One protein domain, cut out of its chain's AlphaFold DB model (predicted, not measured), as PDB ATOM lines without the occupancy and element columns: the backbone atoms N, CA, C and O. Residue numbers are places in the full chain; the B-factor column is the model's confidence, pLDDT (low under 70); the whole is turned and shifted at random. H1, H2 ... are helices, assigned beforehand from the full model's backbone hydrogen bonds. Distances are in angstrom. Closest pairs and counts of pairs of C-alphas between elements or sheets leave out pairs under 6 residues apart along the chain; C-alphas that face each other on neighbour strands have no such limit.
ATOM      1  N   LYS A 187     245.965 248.274 377.955       95.75
ATOM      2  CA  LYS A 187     244.510 248.525 377.981       95.75
ATOM      3  C   LYS A 187     243.755 248.091 376.728       95.75
ATOM      4  O   LYS A 187     242.527 248.142 376.713       95.75
ATOM      5  N   GLU A 188     244.473 247.743 375.671       95.69
ATOM      6  CA  GLU A 188     243.898 247.266 374.421       95.69
ATOM      7  C   GLU A 188     243.140 245.965 374.685       95.69
ATOM      8  O   GLU A 188     243.668 245.071 375.335       95.69
ATOM      9  N   ARG A 189     241.908 245.848 374.197       96.62
ATOM     10  CA  ARG A 189     241.162 244.593 374.309       96.62
ATOM     11  C   ARG A 189     241.647 243.585 373.280       96.62
ATOM     12  O   ARG A 189     242.043 243.962 372.178       96.62
ATOM     13  N   THR A 190     241.607 242.323 373.659       97.00
ATOM     14  CA  THR A 190     241.934 241.171 372.821       97.00
ATOM     15  C   THR A 190     240.650 240.436 372.442       97.00
ATOM     16  O   THR A 190     239.551 240.846 372.816       97.00
ATOM     17  N   GLU A 191     240.768 239.371 371.654       97.12
ATOM     18  CA  GLU A 191     239.625 238.499 371.364       97.12
ATOM     19  C   GLU A 191     239.296 237.535 372.517       97.12
ATOM     20  O   GLU A 191     238.198 236.985 372.542       97.12
ATOM     21  N   TRP A 192     240.202 237.390 373.493       97.75
ATOM     22  CA  TRP A 192     240.074 236.474 374.628       97.75
ATOM     23  C   TRP A 192     239.708 237.236 375.909       97.75
ATOM     24  O   TRP A 192     240.473 238.054 376.432       97.75
ATOM     25  N   LYS A 193     238.528 236.951 376.455       97.88
ATOM     26  CA  LYS A 193     238.009 237.517 377.704       97.88
ATOM     27  C   LYS A 193     238.911 237.177 378.884       97.88
ATOM     28  O   LYS A 193     239.135 238.049 379.724       97.88
ATOM     29  N   SER A 194     239.440 235.954 378.959       97.19
ATOM     30  CA  SER A 194     240.338 235.541 380.049       97.19
ATOM     31  C   SER A 194     241.600 236.417 380.102       97.19
ATOM     32  O   SER A 194     241.968 236.931 381.164       97.19
ATOM     33  N   VAL A 195     242.203 236.688 378.937       97.69
ATOM     34  CA  VAL A 195     243.348 237.600 378.783       97.69
ATOM     35  C   VAL A 195     242.957 239.028 379.140       97.69
ATOM     36  O   VAL A 195     243.687 239.694 379.874       97.69
ATOM     37  N   ASP A 196     241.802 239.508 378.681       97.62
ATOM     38  CA  ASP A 196     241.330 240.862 378.973       97.62
ATOM     39  C   ASP A 196     241.089 241.096 380.467       97.62
ATOM     40  O   ASP A 196     241.430 242.166 380.983       97.62
ATOM     41  N   ILE A 197     240.555 240.103 381.184       96.25
ATOM     42  CA  ILE A 197     240.383 240.160 382.638       96.25
ATOM     43  C   ILE A 197     241.751 240.334 383.308       96.25
ATOM     44  O   ILE A 197     241.957 241.284 384.069       96.25
ATOM     45  N   LEU A 198     242.724 239.478 382.995       96.44
ATOM     46  CA  LEU A 198     244.059 239.574 383.589       96.44
ATOM     47  C   LEU A 198     244.765 240.878 383.213       96.44
ATOM     48  O   LEU A 198     245.282 241.578 384.085       96.44
ATOM     49  N   LYS A 199     244.751 241.237 381.932       96.12
ATOM     50  CA  LYS A 199     245.499 242.361 381.376       96.12
ATOM     51  C   LYS A 199     244.884 243.713 381.740       96.12
ATOM     52  O   LYS A 199     245.520 244.539 382.405       96.12
ATOM     53  N   CYS A 200     243.634 243.934 381.341       95.00
ATOM     54  CA  CYS A 200     242.976 245.233 381.453       95.00
ATOM     55  C   CYS A 200     242.506 245.531 382.882       95.00
ATOM     56  O   CYS A 200     242.401 246.705 383.250       95.00
ATOM     57  N   VAL A 201     242.223 244.503 383.693       94.00
ATOM     58  CA  VAL A 201     241.737 244.688 385.070       94.00
ATOM     59  C   VAL A 201     242.863 244.547 386.086       94.00
ATOM     60  O   VAL A 201     243.059 245.471 386.877       94.00
ATOM     61  N   TYR A 202     243.602 243.436 386.090       95.50
ATOM     62  CA  TYR A 202     244.522 243.124 387.192       95.50
ATOM     63  C   TYR A 202     245.951 243.620 386.966       95.50
ATOM     64  O   TYR A 202     246.487 244.318 387.826       95.50
ATOM     65  N   ILE A 203     246.552 243.368 385.804       96.00
ATOM     66  CA  ILE A 203     247.890 243.873 385.454       96.00
ATOM     67  C   ILE A 203     247.882 245.399 385.395       96.00
ATOM     68  O   ILE A 203     248.777 246.054 385.932       96.00
ATOM     69  N   ALA A 204     246.838 245.999 384.820       94.56
ATOM     70  CA  ALA A 204     246.686 247.449 384.830       94.56
ATOM     71  C   ALA A 204     246.695 248.031 386.260       94.56
ATOM     72  O   ALA A 204     247.278 249.097 386.473       94.56
ATOM     73  N   LYS A 205     246.126 247.317 387.243       92.31
ATOM     74  CA  LYS A 205     246.028 247.741 388.652       92.31
ATOM     75  C   LYS A 205     247.191 247.312 389.552       92.31
ATOM     76  O   LYS A 205     247.293 247.835 390.654       92.31
ATOM     77  N   CYS A 206     248.060 246.392 389.135       92.94
ATOM     78  CA  CYS A 206     249.127 245.902 390.010       92.94
ATOM     79  C   CYS A 206     250.208 246.968 390.279       92.94
ATOM     80  O   CYS A 206     250.449 247.859 389.458       92.94
ATOM     81  N   ASN A 207     250.885 246.884 391.426       92.81
ATOM     82  CA  ASN A 207     251.968 247.800 391.806       92.81
ATOM     83  C   ASN A 207     253.319 247.315 391.283       92.81
ATOM     84  O   ASN A 207     254.207 246.923 392.038       92.81
ATOM     85  N   LYS A 208     253.457 247.318 389.961       94.50
ATOM     86  CA  LYS A 208     254.702 246.997 389.263       94.50
ATOM     87  C   LYS A 208     255.015 248.054 388.214       94.50
ATOM     88  O   LYS A 208     254.138 248.828 387.811       94.50
ATOM     89  N   SER A 209     256.267 248.067 387.768       94.94
ATOM     90  CA  SER A 209     256.736 248.976 386.725       94.94
ATOM     91  C   SER A 209     255.934 248.811 385.429       94.94
ATOM     92  O   SER A 209     255.440 247.729 385.101       94.94
ATOM     93  N   ILE A 210     255.815 249.897 384.658       96.31
ATOM     94  CA  ILE A 210     255.129 249.866 383.359       96.31
ATOM     95  C   ILE A 210     255.755 248.839 382.399       96.31
ATOM     96  O   ILE A 210     255.038 248.202 381.633       96.31
ATOM     97  N   THR A 211     257.073 248.631 382.487       95.62
ATOM     98  CA  THR A 211     257.807 247.623 381.711       95.62
ATOM     99  C   THR A 211     257.363 246.214 382.053       95.62
ATOM    100  O   THR A 211     257.001 245.473 381.143       95.62
ATOM    101  N   TYR A 212     257.297 245.879 383.343       95.62
ATOM    102  CA  TYR A 212     256.783 244.586 383.790       95.62
ATOM    103  C   TYR A 212     255.351 244.358 383.295       95.62
ATOM    104  O   TYR A 212     255.050 243.322 382.712       95.62
ATOM    105  N   LYS A 213     254.471 245.354 383.465       96.44
ATOM    106  CA  LYS A 213     253.072 245.256 383.021       96.44
ATOM    107  C   LYS A 213     252.963 245.017 381.519       96.44
ATOM    108  O   LYS A 213     252.147 244.212 381.086       96.44
ATOM    109  N   HIS A 214     253.777 245.714 380.732       97.00
ATOM    110  CA  HIS A 214     253.793 245.573 379.283       97.00
ATOM    111  C   HIS A 214     254.300 244.194 378.849       97.00
ATOM    112  O   HIS A 214     253.662 243.549 378.024       97.00
ATOM    113  N   GLN A 215     255.401 243.718 379.435       96.19
ATOM    114  CA  GLN A 215     255.946 242.389 379.154       96.19
ATOM    115  C   GLN A 215     254.959 241.284 379.536       96.19
ATOM    116  O   GLN A 215     254.712 240.394 378.732       96.19
ATOM    117  N   MET A 216     254.332 241.383 380.710       96.19
ATOM    118  CA  MET A 216     253.334 240.412 381.161       96.19
ATOM    119  C   MET A 216     252.084 240.416 380.271       96.19
ATOM    120  O   MET A 216     251.551 239.363 379.943       96.19
ATOM    121  N   ALA A 217     251.638 241.597 379.832       97.19
ATOM    122  CA  ALA A 217     250.544 241.723 378.875       97.19
ATOM    123  C   ALA A 217     250.855 241.020 377.542       97.19
ATOM    124  O   ALA A 217     249.999 240.313 377.016       97.19
ATOM    125  N   LEU A 218     252.070 241.192 377.012       96.44
ATOM    126  CA  LEU A 218     252.503 240.520 375.784       96.44
ATOM    127  C   LEU A 218     252.654 239.007 375.976       96.44
ATOM    128  O   LEU A 218     252.232 238.253 375.108       96.44
ATOM    129  N   ALA A 219     253.220 238.568 377.102       95.25
ATOM    130  CA  ALA A 219     253.372 237.150 377.420       95.25
ATOM    131  C   ALA A 219     252.011 236.444 377.517       95.25
ATOM    132  O   ALA A 219     251.848 235.362 376.968       95.25
ATOM    133  N   LEU A 220     251.012 237.084 378.136       96.31
ATOM    134  CA  LEU A 220     249.646 236.557 378.194       96.31
ATOM    135  C   LEU A 220     248.986 236.453 376.817       96.31
ATOM    136  O   LEU A 220     248.350 235.446 376.523       96.31
ATOM    137  N   GLU A 221     249.132 237.480 375.974       96.69
ATOM    138  CA  GLU A 221     248.628 237.434 374.596       96.69
ATOM    139  C   GLU A 221     249.301 236.323 373.786       96.69
ATOM    140  O   GLU A 221     248.639 235.629 373.018       96.69
ATOM    141  N   PHE A 222     250.608 236.141 373.969       96.00
ATOM    142  CA  PHE A 222     251.363 235.089 373.307       96.00
ATOM    143  C   PHE A 222     250.934 233.696 373.787       96.00
ATOM    144  O   PHE A 222     250.660 232.837 372.960       96.00
ATOM    145  N   MET A 223     250.759 233.507 375.097       95.38
ATOM    146  CA  MET A 223     250.266 232.255 375.681       95.38
ATOM    147  C   MET A 223     248.874 231.879 375.165       95.38
ATOM    148  O   MET A 223     248.634 230.729 374.812       95.38
ATOM    149  N   ALA A 224     247.968 232.852 375.068       96.62
ATOM    150  CA  ALA A 224     246.644 232.641 374.490       96.62
ATOM    151  C   ALA A 224     246.710 232.282 372.996       96.62
ATOM    152  O   ALA A 224     246.021 231.370 372.543       96.62
ATOM    153  N   MET A 225     247.573 232.961 372.236       96.62
ATOM    154  CA  MET A 225     247.786 232.670 370.820       96.62
ATOM    155  C   MET A 225     248.353 231.262 370.605       96.62
ATOM    156  O   MET A 225     247.868 230.536 369.743       96.62
ATOM    157  N   GLU A 226     249.352 230.851 371.386       94.44
ATOM    158  CA  GLU A 226     249.918 229.502 371.303       94.44
ATOM    159  C   GLU A 226     248.884 228.438 371.660       94.44
ATOM    160  O   GLU A 226     248.724 227.473 370.914       94.44
ATOM    161  N   GLN A 227     248.115 228.651 372.729       94.38
ATOM    162  CA  GLN A 227     247.035 227.748 373.111       94.38
ATOM    163  C   GLN A 227     245.997 227.596 371.986       94.38
ATOM    164  O   GLN A 227     245.583 226.482 371.662       94.38
ATOM    165  N   GLN A 228     245.608 228.705 371.347       95.88
ATOM    166  CA  GLN A 228     244.689 228.699 370.207       95.88
ATOM    167  C   GLN A 228     245.266 227.939 369.002       95.88
ATOM    168  O   GLN A 228     244.530 227.225 368.321       95.88
ATOM    169  N   ILE A 229     246.569 228.082 368.733       95.62
ATOM    170  CA  ILE A 229     247.257 227.391 367.632       95.62
ATOM    171  C   ILE A 229     247.347 225.883 367.892       95.62
ATOM    172  O   ILE A 229     247.159 225.094 366.967       95.62
ATOM    173  N   LEU A 230     247.631 225.479 369.132       94.25
ATOM    174  CA  LEU A 230     247.768 224.073 369.514       94.25
ATOM    175  C   LEU A 230     246.425 223.340 369.527       94.25
ATOM    176  O   LEU A 230     246.362 222.169 369.146       94.25
ATOM    177  N   GLY A 231     245.352 224.008 369.960       92.81
ATOM    178  CA  GLY A 231     244.003 223.446 369.986       92.81
ATOM    179  C   GLY A 231     243.963 222.072 370.683       92.81
ATOM    180  O   GLY A 231     244.369 221.975 371.841       92.81
ATOM    181  N   PRO A 232     243.524 220.988 370.009       94.06
ATOM    182  CA  PRO A 232     243.481 219.650 370.607       94.06
ATOM    183  C   PRO A 232     244.840 219.117 371.082       94.06
ATOM    184  O   PRO A 232     244.885 218.330 372.024       94.06
ATOM    185  N   THR A 233     245.947 219.540 370.463       94.88
ATOM    186  CA  THR A 233     247.293 219.104 370.862       94.88
ATOM    187  C   THR A 233     247.644 219.584 372.266       94.88
ATOM    188  O   THR A 233     248.285 218.847 373.004       94.88
ATOM    189  N   ALA A 234     247.181 220.768 372.679       94.06
ATOM    190  CA  ALA A 234     247.416 221.254 374.039       94.06
ATOM    191  C   ALA A 234     246.759 220.352 375.092       94.06
ATOM    192  O   ALA A 234     247.330 220.139 376.157       94.06
ATOM    193  N   LYS A 235     245.590 219.782 374.772       94.12
ATOM    194  CA  LYS A 235     244.900 218.841 375.655       94.12
ATOM    195  C   LYS A 235     245.681 217.535 375.809       94.12
ATOM    196  O   LYS A 235     245.838 217.074 376.928       94.12
ATOM    197  N   LEU A 236     246.204 216.989 374.709       94.25
ATOM    198  CA  LEU A 236     247.037 215.780 374.747       94.25
ATOM    199  C   LEU A 236     248.317 215.998 375.560       94.25
ATOM    200  O   LEU A 236     248.671 215.155 376.369       94.25
ATOM    201  N   LEU A 237     248.971 217.149 375.380       94.06
ATOM    202  CA  LEU A 237     250.154 217.506 376.162       94.06
ATOM    203  C   LEU A 237     249.831 217.633 377.654       94.06
ATOM    204  O   LEU A 237     250.619 217.198 378.481       94.06
ATOM    205  N   LEU A 238     248.680 218.212 378.005       93.56
ATOM    206  CA  LEU A 238     248.249 218.307 379.399       93.56
ATOM    207  C   LEU A 238     247.963 216.920 380.000       93.56
ATOM    208  O   LEU A 238     248.375 216.649 381.121       93.56
ATOM    209  N   GLU A 239     247.296 216.040 379.250       94.19
ATOM    210  CA  GLU A 239     247.036 214.654 379.666       94.19
ATOM    211  C   GLU A 239     248.345 213.872 379.877       94.19
ATOM    212  O   GLU A 239     248.475 213.152 380.864       94.19
ATOM    213  N   GLU A 240     249.333 214.048 378.994       93.94
ATOM    214  CA  GLU A 240     250.668 213.451 379.125       93.94
ATOM    215  C   GLU A 240     251.392 213.947 380.388       93.94
ATOM    216  O   GLU A 240     251.921 213.141 381.151       93.94
ATOM    217  N   GLU A 241     251.342 215.251 380.678       91.31
ATOM    218  CA  GLU A 241     251.921 215.811 381.907       91.31
ATOM    219  C   GLU A 241     251.262 215.288 383.187       91.31
ATOM    220  O   GLU A 241     251.951 215.045 384.181       91.31
ATOM    221  N   ASP A 242     249.939 215.129 383.179       91.88
ATOM    222  CA  ASP A 242     249.205 214.593 384.322       91.88
ATOM    223  C   ASP A 242     249.584 213.124 384.576       91.88
ATOM    224  O   ASP A 242     249.722 212.716 385.734       91.88
ATOM    225  N   ILE A 243     249.812 212.340 383.515       94.25
ATOM    226  CA  ILE A 243     250.309 210.958 383.612       94.25
ATOM    227  C   ILE A 243     251.724 210.942 384.198       94.25
ATOM    228  O   ILE A 243     251.964 210.233 385.178       94.25
ATOM    229  N   GLU A 244     252.642 211.758 383.668       91.44
ATOM    230  CA  GLU A 244     254.017 211.862 384.178       91.44
ATOM    231  C   GLU A 244     254.049 212.228 385.671       91.44
ATOM    232  O   GLU A 244     254.766 211.605 386.460       91.44
ATOM    233  N   ALA A 245     253.240 213.210 386.085       90.38
ATOM    234  CA  ALA A 245     253.164 213.642 387.478       90.38
ATOM    235  C   ALA A 245     252.611 212.538 388.396       90.38
ATOM    236  O   ALA A 245     253.121 212.325 389.501       90.38
ATOM    237  N   GLN A 246     251.590 211.802 387.946       92.62
ATOM    238  CA  GLN A 246     251.052 210.660 388.690       92.62
ATOM    239  C   GLN A 246     252.073 209.527 388.819       92.62
ATOM    240  O   GLN A 246     252.174 208.911 389.884       92.62
ATOM    241  N   GLU A 247     252.840 209.247 387.768       92.44
ATOM    242  CA  GLU A 247     253.916 208.262 387.822       92.44
ATOM    243  C   GLU A 247     255.011 208.661 388.811       92.44
ATOM    244  O   GLU A 247     255.463 207.817 389.589       92.44
ATOM    245  N   GLU A 248     255.417 209.932 388.836       91.19
ATOM    246  CA  GLU A 248     256.424 210.430 389.778       91.19
ATOM    247  C   GLU A 248     255.959 210.272 391.235       91.19
ATOM    248  O   GLU A 248     256.714 209.790 392.086       91.19
ATOM    249  N   ILE A 249     254.689 210.592 391.514       93.19
ATOM    250  CA  ILE A 249     254.068 210.385 392.830       93.19
ATOM    251  C   ILE A 249     254.063 208.898 393.199       93.19
ATOM    252  O   ILE A 249     254.541 208.540 394.277       93.19
ATOM    253  N   LYS A 250     253.614 208.015 392.297       94.12
ATOM    254  CA  LYS A 250     253.603 206.560 392.535       94.12
ATOM    255  C   LYS A 250     255.008 206.010 392.792       94.12
ATOM    256  O   LYS A 250     255.193 205.184 393.687       94.12
ATOM    257  N   ARG A 251     256.020 206.466 392.043       90.81
ATOM    258  CA  ARG A 251     257.428 206.077 392.260       90.81
ATOM    259  C   ARG A 251     257.919 206.523 393.636       90.81
ATOM    260  O   ARG A 251     258.531 205.726 394.351       90.81
ATOM    261  N   TYR A 252     257.610 207.757 394.035       92.62
ATOM    262  CA  TYR A 252     257.942 208.269 395.363       92.62
ATOM    263  C   TYR A 252     257.266 207.462 396.482       92.62
ATOM    264  O   TYR A 252     257.932 207.070 397.439       92.62
ATOM    265  N   GLU A 253     255.976 207.154 396.350       93.25
ATOM    266  CA  GLU A 253     255.234 206.344 397.322       93.25
ATOM    267  C   GLU A 253     255.831 204.940 397.458       93.25
ATOM    268  O   GLU A 253     256.120 204.504 398.574       93.25
ATOM    269  N   ARG A 254     256.120 204.255 396.342       92.75
ATOM    270  CA  ARG A 254     256.798 202.944 396.353       92.75
ATOM    271  C   ARG A 254     258.148 203.011 397.066       92.75
ATOM    272  O   ARG A 254     258.457 202.142 397.886       92.75
ATOM    273  N   ALA A 255     258.951 204.040 396.792       90.50
ATOM    274  CA  ALA A 255     260.239 204.240 397.455       90.50
ATOM    275  C   ALA A 255     260.075 204.498 398.964       90.50
ATOM    276  O   ALA A 255     260.833 203.957 399.776       90.50
ATOM    277  N   LEU A 256     259.059 205.273 399.352       92.81
ATOM    278  CA  LEU A 256     258.727 205.565 400.743       92.81
ATOM    279  C   LEU A 256     258.277 204.304 401.494       92.81
ATOM    280  O   LEU A 256     258.777 204.041 402.590       92.81
ATOM    281  N   TYR A 257     257.404 203.486 400.898       93.56
ATOM    282  CA  TYR A 257     256.984 202.200 401.461       93.56
ATOM    283  C   TYR A 257     258.166 201.246 401.636       93.56
ATOM    284  O   TYR A 257     258.374 200.746 402.743       93.56
ATOM    285  N   LYS A 258     259.014 201.078 400.608       91.75
ATOM    286  CA  LYS A 258     260.242 200.264 400.698       91.75
ATOM    287  C   LYS A 258     261.179 200.771 401.804       91.75
ATOM    288  O   LYS A 258     261.776 199.976 402.532       91.75
ATOM    289  N   LYS A 259     261.307 202.092 401.985       89.50
ATOM    290  CA  LYS A 259     262.099 202.681 403.083       89.50
ATOM    291  C   LYS A 259     261.503 202.353 404.455       89.50
ATOM    292  O   LYS A 259     262.246 201.947 405.350       89.50
ATOM    293  N   HIS A 260     260.189 202.494 404.623       92.31
ATOM    294  CA  HIS A 260     259.504 202.143 405.869       92.31
ATOM    295  C   HIS A 260     259.602 200.651 406.182       92.31
ATOM    296  O   HIS A 260     259.864 200.292 407.329       92.31
ATOM    297  N   GLU A 261     259.467 199.784 405.183       92.88
ATOM    298  CA  GLU A 261     259.632 198.339 405.332       92.88
ATOM    299  C   GLU A 261     261.047 197.978 405.800       92.88
ATOM    300  O   GLU A 261     261.211 197.246 406.781       92.88
ATOM    301  N   LYS A 262     262.084 198.557 405.174       90.06
ATOM    302  CA  LYS A 262     263.482 198.397 405.610       90.06
ATOM    303  C   LYS A 262     263.683 198.886 407.044       90.06
ATOM    304  O   LYS A 262     264.375 198.232 407.825       90.06
ATOM    305  N   GLU A 263     263.073 200.009 407.423       90.19
ATOM    306  CA  GLU A 263     263.164 200.547 408.782       90.19
ATOM    307  C   GLU A 263     262.449 199.659 409.814       90.19
ATOM    308  O   GLU A 263     262.994 199.399 410.890       90.19
ATOM    309  N   ILE A 264     261.255 199.156 409.495       94.06
ATOM    310  CA  ILE A 264     260.501 198.222 410.341       94.06
ATOM    311  C   ILE A 264     261.293 196.926 410.508       94.06
ATOM    312  O   ILE A 264     261.513 196.496 411.642       94.06
ATOM    313  N   THR A 265     261.784 196.352 409.411       94.25
ATOM    314  CA  THR A 265     262.608 195.136 409.408       94.25
ATOM    315  C   THR A 265     263.862 195.329 410.252       94.25
ATOM    316  O   THR A 265     264.144 194.516 411.131       94.25
ATOM    317  N   LYS A 266     264.562 196.457 410.089       91.62
ATOM    318  CA  LYS A 266     265.716 196.816 410.918       91.62
ATOM    319  C   LYS A 266     265.352 196.903 412.400       91.62
ATOM    320  O   LYS A 266     266.019 196.291 413.223       91.62
ATOM    321  N   ARG A 267     264.256 197.584 412.756       92.94
ATOM    322  CA  ARG A 267     263.781 197.674 414.152       92.94
ATOM    323  C   ARG A 267     263.410 196.306 414.728       92.94
ATOM    324  O   ARG A 267     263.628 196.078 415.918       92.94
ATOM    325  N   ILE A 268     262.817 195.417 413.928       93.56
ATOM    326  CA  ILE A 268     262.499 194.043 414.336       93.56
ATOM    327  C   ILE A 268     263.797 193.276 414.603       93.56
ATOM    328  O   ILE A 268     263.930 192.696 415.679       93.56
ATOM    329  N   ILE A 269     264.764 193.328 413.682       91.50
ATOM    330  CA  ILE A 269     266.081 192.694 413.836       91.50
ATOM    331  C   ILE A 269     266.789 193.223 415.089       91.50
ATOM    332  O   ILE A 269     267.214 192.422 415.918       91.50
ATOM    333  N   ASP A 270     266.835 194.540 415.285       90.19
ATOM    334  CA  ASP A 270     267.463 195.170 416.452       90.19
ATOM    335  C   ASP A 270     266.805 194.702 417.764       90.19
ATOM    336  O   ASP A 270     267.489 194.365 418.734       90.19
ATOM    337  N   LYS A 271     265.466 194.622 417.807       94.19
ATOM    338  CA  LYS A 271     264.723 194.107 418.973       94.19
ATOM    339  C   LYS A 271     264.991 192.623 419.222       94.19
ATOM    340  O   LYS A 271     265.132 192.219 420.378       94.19
ATOM    341  N   LEU A 272     265.059 191.810 418.167       91.50
ATOM    342  CA  LEU A 272     265.376 190.385 418.271       91.50
ATOM    343  C   LEU A 272     266.804 190.183 418.791       91.50
ATOM    344  O   LEU A 272     266.999 189.417 419.733       91.50
ATOM    345  N   GLN A 273     267.781 190.923 418.262       88.31
ATOM    346  CA  GLN A 273     269.170 190.900 418.731       88.31
ATOM    347  C   GLN A 273     269.282 191.305 420.207       88.31
ATOM    348  O   GLN A 273     269.972 190.636 420.977       88.31
ATOM    349  N   GLN A 274     268.562 192.349 420.633       89.88
ATOM    350  CA  GLN A 274     268.499 192.752 422.043       89.88
ATOM    351  C   GLN A 274     267.904 191.651 422.931       89.88
ATOM    352  O   GLN A 274     268.451 191.359 423.995       89.88
ATOM    353  N   SER A 275     266.811 191.019 422.496       92.94
ATOM    354  CA  SER A 275     266.161 189.926 423.232       92.94
ATOM    355  C   SER A 275     267.076 188.704 423.387       92.94
ATOM    356  O   SER A 275     267.188 188.149 424.486       92.94
ATOM    357  N   ILE A 276     267.781 188.315 422.316       88.06
ATOM    358  CA  ILE A 276     268.758 187.214 422.338       88.06
ATOM    359  C   ILE A 276     269.898 187.535 423.305       88.06
ATOM    360  O   ILE A 276     270.224 186.712 424.157       88.06
ATOM    361  N   ASN A 277     270.447 188.753 423.252       88.12
ATOM    362  CA  ASN A 277     271.515 189.177 424.158       88.12
ATOM    363  C   ASN A 277     271.076 189.105 425.635       88.12
ATOM    364  O   ASN A 277     271.797 188.578 426.479       88.12
ATOM    365  N   ILE A 278     269.851 189.547 425.945       91.50
ATOM    366  CA  ILE A 278     269.294 189.477 427.306       91.50
ATOM    367  C   ILE A 278     269.093 188.026 427.771       91.50
ATOM    368  O   ILE A 278     269.345 187.719 428.937       91.50
ATOM    369  N   THR A 279     268.621 187.143 426.888       93.00
ATOM    370  CA  THR A 279     268.212 185.778 427.260       93.00
ATOM    371  C   THR A 279     269.391 184.808 427.308       93.00
ATOM    372  O   THR A 279     269.478 183.984 428.218       93.00
ATOM    373  N   GLU A 280     270.307 184.909 426.345       89.94
ATOM    374  CA  GLU A 280     271.403 183.954 426.147       89.94
ATOM    375  C   GLU A 280     272.764 184.501 426.599       89.94
ATOM    376  O   GLU A 280     273.722 183.740 426.731       89.94
ATOM    377  N   GLY A 281     272.874 185.811 426.860       81.00
ATOM    378  CA  GLY A 281     274.146 186.466 427.178       81.00
ATOM    379  C   GLY A 281     275.126 186.503 426.001       81.00
ATOM    380  O   GLY A 281     276.322 186.717 426.209       81.00
ATOM    381  N   MET A 440     252.483 223.067 389.368       88.81
ATOM    382  CA  MET A 440     251.584 224.222 389.333       88.81
ATOM    383  C   MET A 440     251.389 224.673 387.890       88.81
ATOM    384  O   MET A 440     252.368 224.987 387.212       88.81
ATOM    385  N   ASN A 441     250.132 224.758 387.450       92.81
ATOM    386  CA  ASN A 441     249.790 225.198 386.100       92.81
ATOM    387  C   ASN A 441     250.398 226.583 385.782       92.81
ATOM    388  O   ASN A 441     250.469 227.459 386.648       92.81
ATOM    389  N   ILE A 442     250.812 226.814 384.534       93.19
ATOM    390  CA  ILE A 442     251.457 228.075 384.137       93.19
ATOM    391  C   ILE A 442     250.517 229.281 384.286       93.19
ATOM    392  O   ILE A 442     250.945 230.351 384.722       93.19
ATOM    393  N   LEU A 443     249.212 229.107 384.046       95.50
ATOM    394  CA  LEU A 443     248.219 230.155 384.287       95.50
ATOM    395  C   LEU A 443     248.152 230.510 385.780       95.50
ATOM    396  O   LEU A 443     248.061 231.688 386.125       95.50
ATOM    397  N   ASP A 444     248.267 229.520 386.671       95.50
ATOM    398  CA  ASP A 444     248.342 229.751 388.119       95.50
ATOM    399  C   ASP A 444     249.600 230.509 388.523       95.50
ATOM    400  O   ASP A 444     249.522 231.430 389.338       95.50
ATOM    401  N   GLN A 445     250.746 230.182 387.923       94.00
ATOM    402  CA  GLN A 445     251.992 230.917 388.140       94.00
ATOM    403  C   GLN A 445     251.842 232.388 387.737       94.00
ATOM    404  O   GLN A 445     252.186 233.284 388.512       94.00
ATOM    405  N   VAL A 446     251.259 232.655 386.564       94.31
ATOM    406  CA  VAL A 446     251.010 234.024 386.098       94.31
ATOM    407  C   VAL A 446     250.041 234.759 387.023       94.31
ATOM    408  O   VAL A 446     250.319 235.890 387.434       94.31
ATOM    409  N   MET A 447     248.938 234.123 387.421       95.62
ATOM    410  CA  MET A 447     247.986 234.715 388.362       95.62
ATOM    411  C   MET A 447     248.633 235.006 389.718       95.62
ATOM    412  O   MET A 447     248.448 236.100 390.248       95.62
ATOM    413  N   ALA A 448     249.457 234.103 390.251       94.31
ATOM    414  CA  ALA A 448     250.194 234.322 391.493       94.31
ATOM    415  C   ALA A 448     251.165 235.513 391.383       94.31
ATOM    416  O   ALA A 448     251.216 236.370 392.273       94.31
ATOM    417  N   MET A 449     251.889 235.632 390.264       92.94
ATOM    418  CA  MET A 449     252.772 236.774 389.998       92.94
ATOM    419  C   MET A 449     252.005 238.102 389.924       92.94
ATOM    420  O   MET A 449     252.453 239.115 390.468       92.94
ATOM    421  N   VAL A 450     250.832 238.121 389.287       93.75
ATOM    422  CA  VAL A 450     250.001 239.330 389.184       93.75
ATOM    423  C   VAL A 450     249.354 239.676 390.529       93.75
ATOM    424  O   VAL A 450     249.418 240.829 390.962       93.75
ATOM    425  N   PHE A 451     248.764 238.696 391.216       94.38
ATOM    426  CA  PHE A 451     247.990 238.906 392.442       94.38
ATOM    427  C   PHE A 451     248.853 239.209 393.662       94.38
ATOM    428  O   PHE A 451     248.446 240.020 394.490       94.38
ATOM    429  N   SER A 452     250.078 238.675 393.734       91.44
ATOM    430  CA  SER A 452     251.051 239.044 394.779       91.44
ATOM    431  C   SER A 452     251.401 240.537 394.787       91.44
ATOM    432  O   SER A 452     251.908 241.055 395.780       91.44
ATOM    433  N   SER A 453     251.117 241.236 393.685       88.94
ATOM    434  CA  SER A 453     251.417 242.655 393.492       88.94
ATOM    435  C   SER A 453     250.186 243.561 393.615       88.94
ATOM    436  O   SER A 453     250.276 244.758 393.322       88.94
ATOM    437  N   LEU A 454     249.025 243.017 393.993       90.19
ATOM    438  CA  LEU A 454     247.813 243.797 394.239       90.19
ATOM    439  C   LEU A 454     247.824 244.370 395.661       90.19
ATOM    440  O   LEU A 454     248.306 243.748 396.605       90.19
ATOM    441  N   THR A 455     247.284 245.577 395.825       82.81
ATOM    442  CA  THR A 455     247.135 246.178 397.151       82.81
ATOM    443  C   THR A 455     246.060 245.452 397.953       82.81
ATOM    444  O   THR A 455     244.942 245.232 397.481       82.81
ATOM    445  N   ILE A 456     246.382 245.117 399.201       80.38
ATOM    446  CA  ILE A 456     245.410 244.590 400.158       80.38
ATOM    447  C   ILE A 456     244.593 245.779 400.672       80.38
ATOM    448  O   ILE A 456     245.109 246.637 401.387       80.38
ATOM    449  N   THR A 457     243.328 245.868 400.262       73.06
ATOM    450  CA  THR A 457     242.432 246.983 400.619       73.06
ATOM    451  C   THR A 457     241.511 246.675 401.799       73.06
ATOM    452  O   THR A 457     240.954 247.602 402.382       73.06
ATOM    453  N   SER A 458     241.352 245.401 402.157       78.38
ATOM    454  CA  SER A 458     240.416 244.910 403.173       78.38
ATOM    455  C   SER A 458     241.100 243.962 404.165       78.38
ATOM    456  O   SER A 458     242.323 243.805 404.158       78.38
ATOM    457  N   ASP A 459     240.308 243.336 405.039       89.56
ATOM    458  CA  ASP A 459     240.777 242.224 405.862       89.56
ATOM    459  C   ASP A 459     241.463 241.143 405.004       89.56
ATOM    460  O   ASP A 459     240.998 240.806 403.909       89.56
ATOM    461  N   LYS A 460     242.582 240.602 405.506       89.44
ATOM    462  CA  LYS A 460     243.438 239.676 404.751       89.44
ATOM    463  C   LYS A 460     242.668 238.441 404.290       89.44
ATOM    464  O   LYS A 460     242.857 238.002 403.161       89.44
ATOM    465  N   GLU A 461     241.794 237.896 405.132       92.81
ATOM    466  CA  GLU A 461     241.034 236.691 404.804       92.81
ATOM    467  C   GLU A 461     240.018 236.969 403.690       92.81
ATOM    468  O   GLU A 461     239.924 236.214 402.720       92.81
ATOM    469  N   SER A 462     239.302 238.092 403.787       92.25
ATOM    470  CA  SER A 462     238.380 238.543 402.741       92.25
ATOM    471  C   SER A 462     239.101 238.774 401.409       92.25
ATOM    472  O   SER A 462     238.615 238.345 400.358       92.25
ATOM    473  N   HIS A 463     240.286 239.388 401.453       90.44
ATOM    474  CA  HIS A 463     241.113 239.617 400.274       90.44
ATOM    475  C   HIS A 463     241.528 238.301 399.600       90.44
ATOM    476  O   HIS A 463     241.282 238.132 398.407       90.44
ATOM    477  N   TYR A 464     242.068 237.335 400.351       92.19
ATOM    478  CA  TYR A 464     242.474 236.044 399.781       92.19
ATOM    479  C   TYR A 464     241.295 235.233 399.242       92.19
ATOM    480  O   TYR A 464     241.400 234.660 398.159       92.19
ATOM    481  N   LYS A 465     240.140 235.241 399.924       94.06
ATOM    482  CA  LYS A 465     238.912 234.615 399.399       94.06
ATOM    483  C   LYS A 465     238.464 235.263 398.091       94.06
ATOM    484  O   LYS A 465     238.041 234.561 397.175       94.06
ATOM    485  N   SER A 466     238.565 236.588 397.986       93.06
ATOM    486  CA  SER A 466     238.268 237.293 396.738       93.06
ATOM    487  C   SER A 466     239.242 236.901 395.628       93.06
ATOM    488  O   SER A 466     238.795 236.644 394.514       93.06
ATOM    489  N   LEU A 467     240.547 236.837 395.916       93.19
ATOM    490  CA  LEU A 467     241.557 236.430 394.937       93.19
ATOM    491  C   LEU A 467     241.336 234.996 394.454       93.19
ATOM    492  O   LEU A 467     241.369 234.772 393.251       93.19
ATOM    493  N   ALA A 468     241.025 234.058 395.351       94.62
ATOM    494  CA  ALA A 468     240.735 232.671 394.986       94.62
ATOM    495  C   ALA A 468     239.516 232.556 394.053       94.62
ATOM    496  O   ALA A 468     239.561 231.836 393.058       94.62
ATOM    497  N   ARG A 469     238.442 233.316 394.315       95.81
ATOM    498  CA  ARG A 469     237.264 233.359 393.425       95.81
ATOM    499  C   ARG A 469     237.599 233.917 392.047       95.81
ATOM    500  O   ARG A 469     237.129 233.395 391.043       95.81
ATOM    501  N   ILE A 470     238.402 234.978 392.001       94.31
ATOM    502  CA  ILE A 470     238.854 235.580 390.743       94.31
ATOM    503  C   ILE A 470     239.727 234.587 389.973       94.31
ATOM    504  O   ILE A 470     239.532 234.418 388.776       94.31
ATOM    505  N   GLN A 471     240.662 233.927 390.658       95.94
ATOM    506  CA  GLN A 471     241.537 232.912 390.080       95.94
ATOM    507  C   GLN A 471     240.717 231.804 389.415       95.94
ATOM    508  O   GLN A 471     240.955 231.481 388.254       95.94
ATOM    509  N   GLN A 472     239.705 231.286 390.118       97.06
ATOM    510  CA  GLN A 472     238.808 230.273 389.570       97.06
ATOM    511  C   GLN A 472     238.019 230.805 388.369       97.06
ATOM    512  O   GLN A 472     238.021 230.178 387.319       97.06
ATOM    513  N   SER A 473     237.441 232.004 388.468       97.31
ATOM    514  CA  SER A 473     236.702 232.614 387.356       97.31
ATOM    515  C   SER A 473     237.562 232.804 386.101       97.31
ATOM    516  O   SER A 473     237.076 232.590 384.991       97.31
ATOM    517  N   VAL A 474     238.836 233.184 386.255       97.50
ATOM    518  CA  VAL A 474     239.770 233.307 385.127       97.50
ATOM    519  C   VAL A 474     240.067 231.940 384.516       97.50
ATOM    520  O   VAL A 474     240.064 231.833 383.294       97.50
ATOM    521  N   LYS A 475     240.275 230.900 385.335       97.56
ATOM    522  CA  LYS A 475     240.456 229.523 384.848       97.56
ATOM    523  C   LYS A 475     239.245 229.024 384.082       97.56
ATOM    524  O   LYS A 475     239.413 228.506 382.987       97.56
ATOM    525  N   ASP A 476     238.052 229.207 384.634       98.00
ATOM    526  CA  ASP A 476     236.812 228.758 384.005       98.00
ATOM    527  C   ASP A 476     236.632 229.452 382.651       98.00
ATOM    528  O   ASP A 476     236.384 228.793 381.647       98.00
ATOM    529  N   THR A 477     236.880 230.768 382.600       98.00
ATOM    530  CA  THR A 477     236.846 231.540 381.345       98.00
ATOM    531  C   THR A 477     237.912 231.054 380.359       98.00
ATOM    532  O   THR A 477     237.654 230.963 379.166       98.00
ATOM    533  N   TRP A 478     239.114 230.723 380.836       97.88
ATOM    534  CA  TRP A 478     240.179 230.187 379.989       97.88
ATOM    535  C   TRP A 478     239.790 228.825 379.399       97.88
ATOM    536  O   TRP A 478     239.934 228.601 378.201       97.88
ATOM    537  N   VAL A 479     239.259 227.915 380.215       97.44
ATOM    538  CA  VAL A 479     238.802 226.594 379.759       97.44
ATOM    539  C   VAL A 479     237.611 226.722 378.806       97.44
ATOM    540  O   VAL A 479     237.554 225.985 377.827       97.44
ATOM    541  N   GLU A 480     236.700 227.672 379.028       97.81
ATOM    542  CA  GLU A 480     235.610 227.977 378.090       97.81
ATOM    543  C   GLU A 480     236.150 228.407 376.714       97.81
ATOM    544  O   GLU A 480     235.629 227.983 375.683       97.81
ATOM    545  N   GLU A 481     237.216 229.212 376.685       97.19
ATOM    546  CA  GLU A 481     237.795 229.753 375.449       97.19
ATOM    547  C   GLU A 481     238.697 228.761 374.704       97.19
ATOM    548  O   GLU A 481     238.695 228.731 373.473       97.19
ATOM    549  N   PHE A 482     239.465 227.949 375.436       97.00
ATOM    550  CA  PHE A 482     240.527 227.109 374.870       97.00
ATOM    551  C   PHE A 482     240.307 225.599 375.049       97.00
ATOM    552  O   PHE A 482     241.089 224.797 374.538       97.00
ATOM    553  N   GLY A 483     239.274 225.183 375.781       97.00
ATOM    554  CA  GLY A 483     238.922 223.781 376.033       97.00
ATOM    555  C   GLY A 483     239.781 223.055 377.075       97.00
ATOM    556  O   GLY A 483     239.406 221.972 377.519       97.00
ATOM    557  N   CYS A 484     240.920 223.620 377.480       96.38
ATOM    558  CA  CYS A 484     241.780 223.109 378.548       96.38
ATOM    559  C   CYS A 484     242.659 224.229 379.126       96.38
ATOM    560  O   CYS A 484     242.767 225.316 378.552       96.38
ATOM    561  N   LEU A 485     243.271 223.969 380.282       96.62
ATOM    562  CA  LEU A 485     244.303 224.841 380.838       96.62
ATOM    563  C   LEU A 485     245.596 224.727 380.011       96.62
ATOM    564  O   LEU A 485     245.821 223.698 379.374       96.62
ATOM    565  N   PRO A 486     246.452 225.764 380.001       94.50
ATOM    566  CA  PRO A 486     247.685 225.713 379.229       94.50
ATOM    567  C   PRO A 486     248.644 224.667 379.831       94.50
ATOM    568  O   PRO A 486     248.879 224.720 381.046       94.50
ATOM    569  N   PRO A 487     249.185 223.729 379.028       92.69
ATOM    570  CA  PRO A 487     250.125 222.716 379.506       92.69
ATOM    571  C   PRO A 487     251.444 223.375 379.913       92.69
ATOM    572  O   PRO A 487     251.878 224.344 379.290       92.69
ATOM    573  N   THR A 488     252.090 222.879 380.965       89.81
ATOM    574  CA  THR A 488     253.315 223.482 381.512       89.81
ATOM    575  C   THR A 488     254.564 223.148 380.701       89.81
ATOM    576  O   THR A 488     255.510 223.932 380.715       89.81
ATOM    577  N   CYS A 489     254.563 222.048 379.945       82.25
ATOM    578  CA  CYS A 489     255.713 221.482 379.235       82.25
ATOM    579  C   CYS A 489     256.262 222.426 378.168       82.25
ATOM    580  O   CYS A 489     257.465 222.463 377.930       82.25
ATOM    581  N   ILE A 490     255.388 223.250 377.597       83.19
ATOM    582  CA  ILE A 490     255.722 224.260 376.589       83.19
ATOM    583  C   ILE A 490     256.515 225.423 377.203       83.19
ATOM    584  O   ILE A 490     257.292 226.083 376.520       83.19
ATOM    585  N   TRP A 491     256.356 225.647 378.508       79.38
ATOM    586  CA  TRP A 491     256.866 226.816 379.224       79.38
ATOM    587  C   TRP A 491     257.974 226.478 380.227       79.38
ATOM    588  O   TRP A 491     258.389 227.354 380.986       79.38
ATOM    589  N   ARG A 492     258.454 225.224 380.270       71.12
ATOM    590  CA  ARG A 492     259.555 224.830 381.163       71.12
ATOM    591  C   ARG A 492     260.862 225.454 380.663       71.12
ATOM    592  O   ARG A 492     261.257 225.246 379.520       71.12
ATOM    593  N   GLU A 493     261.549 226.187 381.538       65.00
ATOM    594  CA  GLU A 493     262.845 226.822 381.235       65.00
ATOM    595  C   GLU A 493     263.969 225.797 380.951       65.00
ATOM    596  O   GLU A 493     264.983 226.158 380.361       65.00
ATOM    597  N   ASP A 494     263.771 224.517 381.298       49.50
ATOM    598  CA  ASP A 494     264.815 223.477 381.326       49.50
ATOM    599  C   ASP A 494     264.907 222.581 380.064       49.50
ATOM    600  O   ASP A 494     265.594 221.563 380.078       49.50
ATOM    601  N   MET A 495     264.258 222.936 378.950       36.66
ATOM    602  CA  MET A 495     264.377 222.200 377.669       36.66
ATOM    603  C   MET A 495     265.463 222.769 376.724       36.66
ATOM    604  O   MET A 495     265.408 222.535 375.513       36.66
ATOM    605  N   SER A 496     266.441 223.530 377.243       32.16
ATOM    606  CA  SER A 496     267.570 224.096 376.471       32.16
ATOM    607  C   SER A 496     268.936 223.558 376.875       32.16
ATOM    608  O   SER A 496     269.248 223.660 378.083       32.16
TER     609      SER A 496
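Overview. This is residues 187 to 281 and 440 to 496 of the 496 residues of an uncharacterized protein of Polysphondylium pallidum (strain ATCC 26659 / Pp 5 / PN500) (UniProt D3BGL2). What is the main picture? H1, H2, H4 and H5 pack into a small head, and residues 243 to 280 of the very long helix H3 stick out from it as an arm. What makes it up? The printed part has 152 residues with five named helices, H1 to H5 in chain order, and no named strand: all helix. How large is it? It is extended, with a radius of gyration of the C-alphas of 24.5 A and spans of 86 by 42 by 29 A.

Along the chain. Where do the first helices run? H1 is residues 193 to 205, from C-alpha 193 at (238.009, 237.517, 377.704), and H2 is residues 210 to 230, 30.2 A long. Where is the arm? H3, residues 232 to 280, is 71.7 A long and ends with C-alpha 280 at (271.403, 183.954, 426.147). What follows the cut? H4 is residues 442 to 451, and H5 is residues 460 to 482, 32.5 A long.

Arrangement. What forms the bundle, helices side by side? H1, H4 and H5 do: the closest C-alphas are those of Ile 203 and Val 450, 6.2 A, Ser 194 and Trp 478, 5.4 A, and Met 447 and Gln 471, 6.9 A. How does H2 stand? H1 and H2 touch as a helical hairpin, at a shallow tilt of 9 degrees, opposite ways. And H3? It is close to but not clearly touching H2, about perpendicular at 82 degrees. Are the backbones helical? Every O i to N i+4 pair is within hydrogen-bond range in H2, H3, H4 and H5, and 6 of 9 are in H1.

Size, cuts and confidence. What is cut out? Residues 282 to 439 are not printed, and C-alphas 281 and 440 are 58.0 A apart. Where is confidence low? Residues 493 to 496 are under 70.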